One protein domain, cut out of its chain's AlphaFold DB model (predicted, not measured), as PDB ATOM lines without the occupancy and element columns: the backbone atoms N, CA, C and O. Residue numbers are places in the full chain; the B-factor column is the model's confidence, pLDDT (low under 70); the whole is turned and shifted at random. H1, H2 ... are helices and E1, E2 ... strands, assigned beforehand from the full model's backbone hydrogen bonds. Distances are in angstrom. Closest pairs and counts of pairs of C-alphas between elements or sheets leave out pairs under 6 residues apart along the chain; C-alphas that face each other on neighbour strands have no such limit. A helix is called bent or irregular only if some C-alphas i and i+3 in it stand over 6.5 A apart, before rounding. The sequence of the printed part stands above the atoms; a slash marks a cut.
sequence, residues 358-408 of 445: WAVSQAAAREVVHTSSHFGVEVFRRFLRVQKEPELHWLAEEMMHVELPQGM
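What this domain is: This is residues 358 to 408 of the 445 residues of the protein "TCB3 protein" of Symbiodinium sp. CCMP2592 (UniProt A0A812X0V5). A long helix, H1, runs along one side of a rod-shaped domain, and the shorter helix H2 and a ribbon of two parallel strands, E1 and E2, follow one another along the other side. H2 folds back beside the later part of H1 as a helical hairpin, and residues 386 to 391, of which 386 belongs to H1 and 390 to 391 belong to H2, stick out at one end. The printed part has 51 residues, with E1, H1, H2 and E2 in that order, and is of the mixed class, helices and strands. It is loose, with a radius of gyration of the C-alphas of 12.7 A and spans of 38 by 16 by 15 A.

Where its parts are: E1 is residues 358 to 362, 13.5 A long, beginning at C-alpha 358 (-1.829, 21.096, 1.330). H1 is residues 372 to 386, 21.8 A long, from C-alpha 372 at (-1.803, 32.455, -5.138). H2 is residues 390 to 397, 11.8 A long, and is irregular: C-alphas 391 and 394 are 7.2 A apart. E2 is residues 400 to 404, 13.0 A long, ending at C-alpha 404 (-13.298, 27.668, -1.656).

How they stand to each other: E1 and E2 are parallel neighbours at 17 degrees, with N 361 and O 402 at 3.1 A and N 404 and O 361 at 3.0 A, within hydrogen-bond range. E1, H1, H2 and E2 form a strand-helix-strand unit, two parallel strands with helices between, with a left-handed crossover. The closest C-alphas of E1 and H1, those of Val 360 and Ser 373, are 7.3 A apart. H1 and E2 are apart, as are E1 and H2. H1 touches H2 with residues 381 to 385 alone, closest at the C-alphas of Arg 381 and Ala 396, 5.2 A, at a shallow tilt of 30 degrees, opposite ways. In H1 every O i to N i+4 pair is within hydrogen-bond range; in H2, 1 of 4 is, beside 4 of 5 O i to N i+3 pairs.

The domain as a whole: The two C-alphas farthest apart, those of Ala 364 and Lys 388, are 37.8 A apart. The printed part has no cut and no long link. Mean pLDDT of the printed part is 72.7; residues 358 to 359, 361 to 373, 388, 406 and 408 are under 70.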
ATOM      1  N   TRP A 358      -0.545  20.393   1.368       68.56
ATOM      2  CA  TRP A 358      -1.829  21.096   1.330       68.56
ATOM      3  C   TRP A 358      -2.496  20.890  -0.015       68.56
ATOM      4  O   TRP A 358      -1.821  20.803  -1.042       68.56
ATOM      5  N   ALA A 359      -3.822  20.829   0.011       68.69
ATOM      6  CA  ALA A 359      -4.654  20.770  -1.177       68.69
ATOM      7  C   ALA A 359      -5.707  21.878  -1.088       68.69
ATOM      8  O   ALA A 359      -6.413  22.003  -0.088       68.69
ATOM      9  N   VAL A 360      -5.787  22.693  -2.136       73.06
ATOM     10  CA  VAL A 360      -6.820  23.718  -2.285       73.06
ATOM     11  C   VAL A 360      -7.725  23.262  -3.412       73.06
ATOM     12  O   VAL A 360      -7.256  23.065  -4.534       73.06
ATOM     13  N   SER A 361      -9.004  23.065  -3.119       69.38
ATOM     14  CA  SER A 361      -9.991  22.700  -4.131       69.38
ATOM     15  C   SER A 361     -11.063  23.777  -4.235       69.38
ATOM     16  O   SER A 361     -11.422  24.452  -3.266       69.38
ATOM     17  N   GLN A 362     -11.560  23.976  -5.453       68.88
ATOM     18  CA  GLN A 362     -12.705  24.836  -5.705       68.88
ATOM     19  C   GLN A 362     -13.898  23.934  -5.998       68.88
ATOM     20  O   GLN A 362     -13.819  23.083  -6.879       68.88
ATOM     21  N   ALA A 363     -15.017  24.139  -5.301       60.41
ATOM     22  CA  ALA A 363     -16.163  23.220  -5.336       60.41
ATOM     23  C   ALA A 363     -16.740  22.938  -6.747       60.41
ATOM     24  O   ALA A 363     -17.473  21.969  -6.928       60.41
ATOM     25  N   ALA A 364     -16.411  23.758  -7.755       49.19
ATOM     26  CA  ALA A 364     -16.882  23.615  -9.135       49.19
ATOM     27  C   ALA A 364     -15.783  23.366 -10.185       49.19
ATOM     28  O   ALA A 364     -16.115  23.039 -11.324       49.19
ATOM     29  N   ALA A 365     -14.502  23.499  -9.833       50.94
ATOM     30  CA  ALA A 365     -13.398  23.217 -10.743       50.94
ATOM     31  C   ALA A 365     -12.699  21.947 -10.258       50.94
ATOM     32  O   ALA A 365     -12.123  21.919  -9.175       50.94
ATOM     33  N   ARG A 366     -12.702  20.884 -11.071       47.59
ATOM     34  CA  ARG A 366     -11.875  19.681 -10.836       47.59
ATOM     35  C   ARG A 366     -10.373  19.953 -11.035       47.59
ATOM     36  O   ARG A 366      -9.607  19.033 -11.297       47.59
ATOM     37  N   GLU A 367      -9.965  21.212 -10.949       51.06
ATOM     38  CA  GLU A 367      -8.642  21.707 -11.283       51.06
ATOM     39  C   GLU A 367      -8.083  22.448 -10.065       51.06
ATOM     40  O   GLU A 367      -8.757  23.278  -9.451       51.06
ATOM     41  N   VAL A 368      -6.867  22.083  -9.669       52.16
ATOM     42  CA  VAL A 368      -6.218  22.611  -8.469       52.16
ATOM     43  C   VAL A 368      -5.603  23.971  -8.806       52.16
ATOM     44  O   VAL A 368      -4.727  24.077  -9.663       52.16
ATOM     45  N   VAL A 369      -6.060  25.035  -8.139       56.25
ATOM     46  CA  VAL A 369      -5.531  26.397  -8.324       56.25
ATOM     47  C   VAL A 369      -4.270  26.549  -7.469       56.25
ATOM     48  O   VAL A 369      -4.348  26.610  -6.245       56.25
ATOM     49  N   HIS A 370      -3.091  26.561  -8.097       56.78
ATOM     50  CA  HIS A 370      -1.835  26.301  -7.380       56.78
ATOM     51  C   HIS A 370      -1.023  27.525  -6.913       56.78
ATOM     52  O   HIS A 370      -0.225  27.370  -5.994       56.78
ATOM     53  N   THR A 371      -1.153  28.721  -7.499       59.38
ATOM     54  CA  THR A 371      -0.098  29.751  -7.333       59.38
ATOM     55  C   THR A 371      -0.347  30.786  -6.231       59.38
ATOM     56  O   THR A 371       0.540  30.992  -5.406       59.38
ATOM     57  N   SER A 372      -1.523  31.416  -6.152       64.25
ATOM     58  CA  SER A 372      -1.803  32.455  -5.138       64.25
ATOM     59  C   SER A 372      -2.134  31.872  -3.761       64.25
ATOM     60  O   SER A 372      -1.586  32.292  -2.746       64.25
ATOM     61  N   SER A 373      -2.947  30.816  -3.700       69.81
ATOM     62  CA  SER A 373      -3.311  30.171  -2.430       69.81
ATOM     63  C   SER A 373      -2.109  29.562  -1.696       69.81
ATOM     64  O   SER A 373      -2.092  29.520  -0.469       69.81
ATOM     65  N   HIS A 374      -1.070  29.147  -2.429       75.69
ATOM     66  CA  HIS A 374       0.172  28.646  -1.841       75.69
ATOM     67  C   HIS A 374       0.944  29.744  -1.089       75.69
ATOM     68  O   HIS A 374       1.536  29.473  -0.044       75.69
ATOM     69  N   PHE A 375       0.920  30.988  -1.581       78.38
ATOM     70  CA  PHE A 375       1.587  32.110  -0.920       78.38
ATOM     71  C   PHE A 375       0.934  32.438   0.429       78.38
ATOM     72  O   PHE A 375       1.629  32.477   1.445       78.38
ATOM     73  N   GLY A 376      -0.396  32.577   0.463       81.94
ATOM     74  CA  GLY A 376      -1.135  32.842   1.704       81.94
ATOM     75  C   GLY A 376      -0.927  31.764   2.777       81.94
ATOM     76  O   GLY A 376      -0.685  32.087   3.942       81.94
ATOM     77  N   VAL A 377      -0.932  30.486   2.382       80.38
ATOM     78  CA  VAL A 377      -0.676  29.352   3.292       80.38
ATOM     79  C   VAL A 377       0.748  29.391   3.858       80.38
ATOM     80  O   VAL A 377       0.948  29.160   5.052       80.38
ATOM     81  N   GLU A 378       1.748  29.726   3.042       81.44
ATOM     82  CA  GLU A 378       3.139  29.755   3.504       81.44
ATOM     83  C   GLU A 378       3.432  30.961   4.413       81.44
ATOM     84  O   GLU A 378       4.177  30.841   5.393       81.44
ATOM     85  N   VAL A 379       2.793  32.108   4.160       80.19
ATOM     86  CA  VAL A 379       2.818  33.265   5.071       80.19
ATOM     87  C   VAL A 379       2.177  32.906   6.414       80.19
ATOM     88  O   VAL A 379       2.765  33.189   7.460       80.19
ATOM     89  N   PHE A 380       1.032  32.215   6.404       82.19
ATOM     90  CA  PHE A 380       0.365  31.752   7.623       82.19
ATOM     91  C   PHE A 380       1.235  30.771   8.425       82.19
ATOM     92  O   PHE A 380       1.394  30.931   9.635       82.19
ATOM     93  N   ARG A 381       1.902  29.817   7.762       82.50
ATOM     94  CA  ARG A 381       2.862  28.905   8.412       82.50
ATOM     95  C   ARG A 381       4.023  29.639   9.062       82.50
ATOM     96  O   ARG A 381       4.411  29.310  10.181       82.50
ATOM     97  N   ARG A 382       4.594  30.631   8.374       80.81
ATOM     98  CA  ARG A 382       5.665  31.456   8.949       80.81
ATOM     99  C   ARG A 382       5.170  32.244  10.153       80.81
ATOM    100  O   ARG A 382       5.879  32.290  11.151       80.81
ATOM    101  N   PHE A 383       3.963  32.802  10.087       84.69
ATOM    102  CA  PHE A 383       3.353  33.495  11.218       84.69
ATOM    103  C   PHE A 383       3.183  32.564  12.427       84.69
ATOM    104  O   PHE A 383       3.646  32.904  13.514       84.69
ATOM    105  N   LEU A 384       2.626  31.366  12.226       81.44
ATOM    106  CA  LEU A 384       2.451  30.376  13.295       81.44
ATOM    107  C   LEU A 384       3.774  29.880  13.891       81.44
ATOM    108  O   LEU A 384       3.828  29.598  15.079       81.44
ATOM    109  N   ARG A 385       4.855  29.805  13.106       80.62
ATOM    110  CA  ARG A 385       6.193  29.457  13.624       80.62
ATOM    111  C   ARG A 385       6.846  30.593  14.420       80.62
ATOM    112  O   ARG A 385       7.713  30.331  15.249       80.62
ATOM    113  N   VAL A 386       6.487  31.848  14.136       79.81
ATOM    114  CA  VAL A 386       7.029  33.035  14.823       79.81
ATOM    115  C   VAL A 386       6.269  33.323  16.116       79.81
ATOM    116  O   VAL A 386       6.887  33.709  17.113       79.81
ATOM    117  N   GLN A 387       4.951  33.121  16.127       72.38
ATOM    118  CA  GLN A 387       4.160  33.171  17.352       72.38
ATOM    119  C   GLN A 387       4.553  31.977  18.226       72.38
ATOM    120  O   GLN A 387       4.437  30.829  17.813       72.38
ATOM    121  N   LYS A 388       5.058  32.225  19.437       69.38
ATOM    122  CA  LYS A 388       5.492  31.175  20.379       69.38
ATOM    123  C   LYS A 388       4.297  30.456  21.028       69.38
ATOM    124  O   LYS A 388       4.269  30.300  22.245       69.38
ATOM    125  N   GLU A 389       3.313  30.047  20.236       80.31
ATOM    126  CA  GLU A 389       2.158  29.273  20.686       80.31
ATOM    127  C   GLU A 389       2.356  27.801  20.297       80.31
ATOM    128  O   GLU A 389       2.003  27.396  19.187       80.31
ATOM    129  N   PRO A 390       2.943  26.974  21.187       75.00
ATOM    130  CA  PRO A 390       3.242  25.574  20.878       75.00
ATOM    131  C   PRO A 390       1.981  24.755  20.563       75.00
ATOM    132  O   PRO A 390       2.061  23.755  19.855       75.00
ATOM    133  N   GLU A 391       0.811  25.204  21.024       78.31
ATOM    134  CA  GLU A 391      -0.484  24.558  20.780       78.31
ATOM    135  C   GLU A 391      -0.974  24.682  19.329       78.31
ATOM    136  O   GLU A 391      -1.837  23.913  18.917       78.31
ATOM    137  N   LEU A 392      -0.420  25.604  18.531       79.44
ATOM    138  CA  LEU A 392      -0.783  25.793  17.121       79.44
ATOM    139  C   LEU A 392       0.258  25.218  16.151       79.44
ATOM    140  O   LEU A 392       0.081  25.304  14.935       79.44
ATOM    141  N   HIS A 393       1.327  24.596  16.658       79.81
ATOM    142  CA  HIS A 393       2.398  24.052  15.820       79.81
ATOM    143  C   HIS A 393       1.902  22.951  14.869       79.81
ATOM    144  O   HIS A 393       2.355  22.863  13.728       79.81
ATOM    145  N   TRP A 394       0.895  22.179  15.291       84.88
ATOM    146  CA  TRP A 394       0.282  21.139  14.463       84.88
ATOM    147  C   TRP A 394      -0.336  21.705  13.176       84.88
ATOM    148  O   TRP A 394      -0.249  21.061  12.139       84.88
ATOM    149  N   LEU A 395      -0.853  22.943  13.175       77.94
ATOM    150  CA  LEU A 395      -1.359  23.589  11.956       77.94
ATOM    151  C   LEU A 395      -0.234  23.882  10.946       77.94
ATOM    152  O   LEU A 395      -0.466  23.969   9.740       77.94
ATOM    153  N   ALA A 396       1.007  24.042  11.407       78.75
ATOM    154  CA  ALA A 396       2.143  24.214  10.510       78.75
ATOM    155  C   ALA A 396       2.611  22.875   9.904       78.75
ATOM    156  O   ALA A 396       3.136  22.870   8.784       78.75
ATOM    157  N   GLU A 397       2.399  21.761  10.609       79.81
ATOM    158  CA  GLU A 397       2.944  20.436  10.283       79.81
ATOM    159  C   GLU A 397       1.931  19.480   9.635       79.81
ATOM    160  O   GLU A 397       2.327  18.659   8.808       79.81
ATOM    161  N   GLU A 398       0.639  19.606   9.931       82.69
ATOM    162  CA  GLU A 398      -0.404  18.725   9.404       82.69
ATOM    163  C   GLU A 398      -0.869  19.092   7.986       82.69
ATOM    164  O   GLU A 398      -0.631  20.184   7.456       82.69
ATOM    165  N   MET A 399      -1.531  18.119   7.355       77.75
ATOM    166  CA  MET A 399      -2.166  18.277   6.053       77.75
ATOM    167  C   MET A 399      -3.511  18.977   6.211       77.75
ATOM    168  O   MET A 399      -4.405  18.457   6.873       77.75
ATOM    169  N   MET A 400      -3.680  20.122   5.553       81.25
ATOM    170  CA  MET A 400      -4.952  20.840   5.539       81.25
ATOM    171  C   MET A 400      -5.539  20.911   4.130       81.25
ATOM    172  O   MET A 400      -4.836  21.107   3.134       81.25
ATOM    173  N   HIS A 401      -6.861  20.753   4.076       80.00
ATOM    174  CA  HIS A 401      -7.668  20.916   2.876       80.00
ATOM    175  C   HIS A 401      -8.487  22.199   3.004       80.00
ATOM    176  O   HIS A 401      -9.231  22.362   3.972       80.00
ATOM    177  N   VAL A 402      -8.337  23.113   2.044       79.56
ATOM    178  CA  VAL A 402      -9.090  24.374   2.010       79.56
ATOM    179  C   VAL A 402     -10.054  24.328   0.831       79.56
ATOM    180  O   VAL A 402      -9.625  24.287  -0.322       79.56
ATOM    181  N   GLU A 403     -11.353  24.341   1.126       77.38
ATOM    182  CA  GLU A 403     -12.414  24.403   0.118       77.38
ATOM    183  C   GLU A 403     -12.876  25.846  -0.073       77.38
ATOM    184  O   GLU A 403     -13.328  26.501   0.870       77.38
ATOM    185  N   LEU A 404     -12.780  26.348  -1.304       78.69
ATOM    186  CA  LEU A 404     -13.298  27.668  -1.656       78.69
ATOM    187  C   LEU A 404     -14.730  27.547  -2.213       78.69
ATOM    188  O   LEU A 404     -14.951  26.777  -3.160       78.69
ATOM    189  N   PRO A 405     -15.706  28.313  -1.680       74.25
ATOM    190  CA  PRO A 405     -17.085  28.261  -2.148       74.25
ATOM    191  C   PRO A 405     -17.223  28.781  -3.584       74.25
ATOM    192  O   PRO A 405     -16.475  29.645  -4.054       74.25
ATOM    193  N   GLN A 406     -18.222  28.253  -4.287       69.56
ATOM    194  CA  GLN A 406     -18.510  28.600  -5.675       69.56
ATOM    195  C   GLN A 406     -18.895  30.088  -5.799       69.56
ATOM    196  O   GLN A 406     -19.749  30.578  -5.065       69.56
ATOM    197  N   GLY A 407     -18.269  30.810  -6.737       71.81
ATOM    198  CA  GLY A 407     -18.563  32.225  -7.017       71.81
ATOM    199  C   GLY A 407     -17.479  33.225  -6.600       71.81
ATOM    200  O   GLY A 407     -17.569  34.394  -6.970       71.81
ATOM    201  N   MET A 408     -16.420  32.789  -5.910       61.00
ATOM    202  CA  MET A 408     -15.213  33.606  -5.733       61.00
ATOM    203  C   MET A 408     -14.310  33.478  -6.970       61.00
ATOM    204  O   MET A 408     -13.444  32.609  -7.027       61.00
TER     205      MET A 408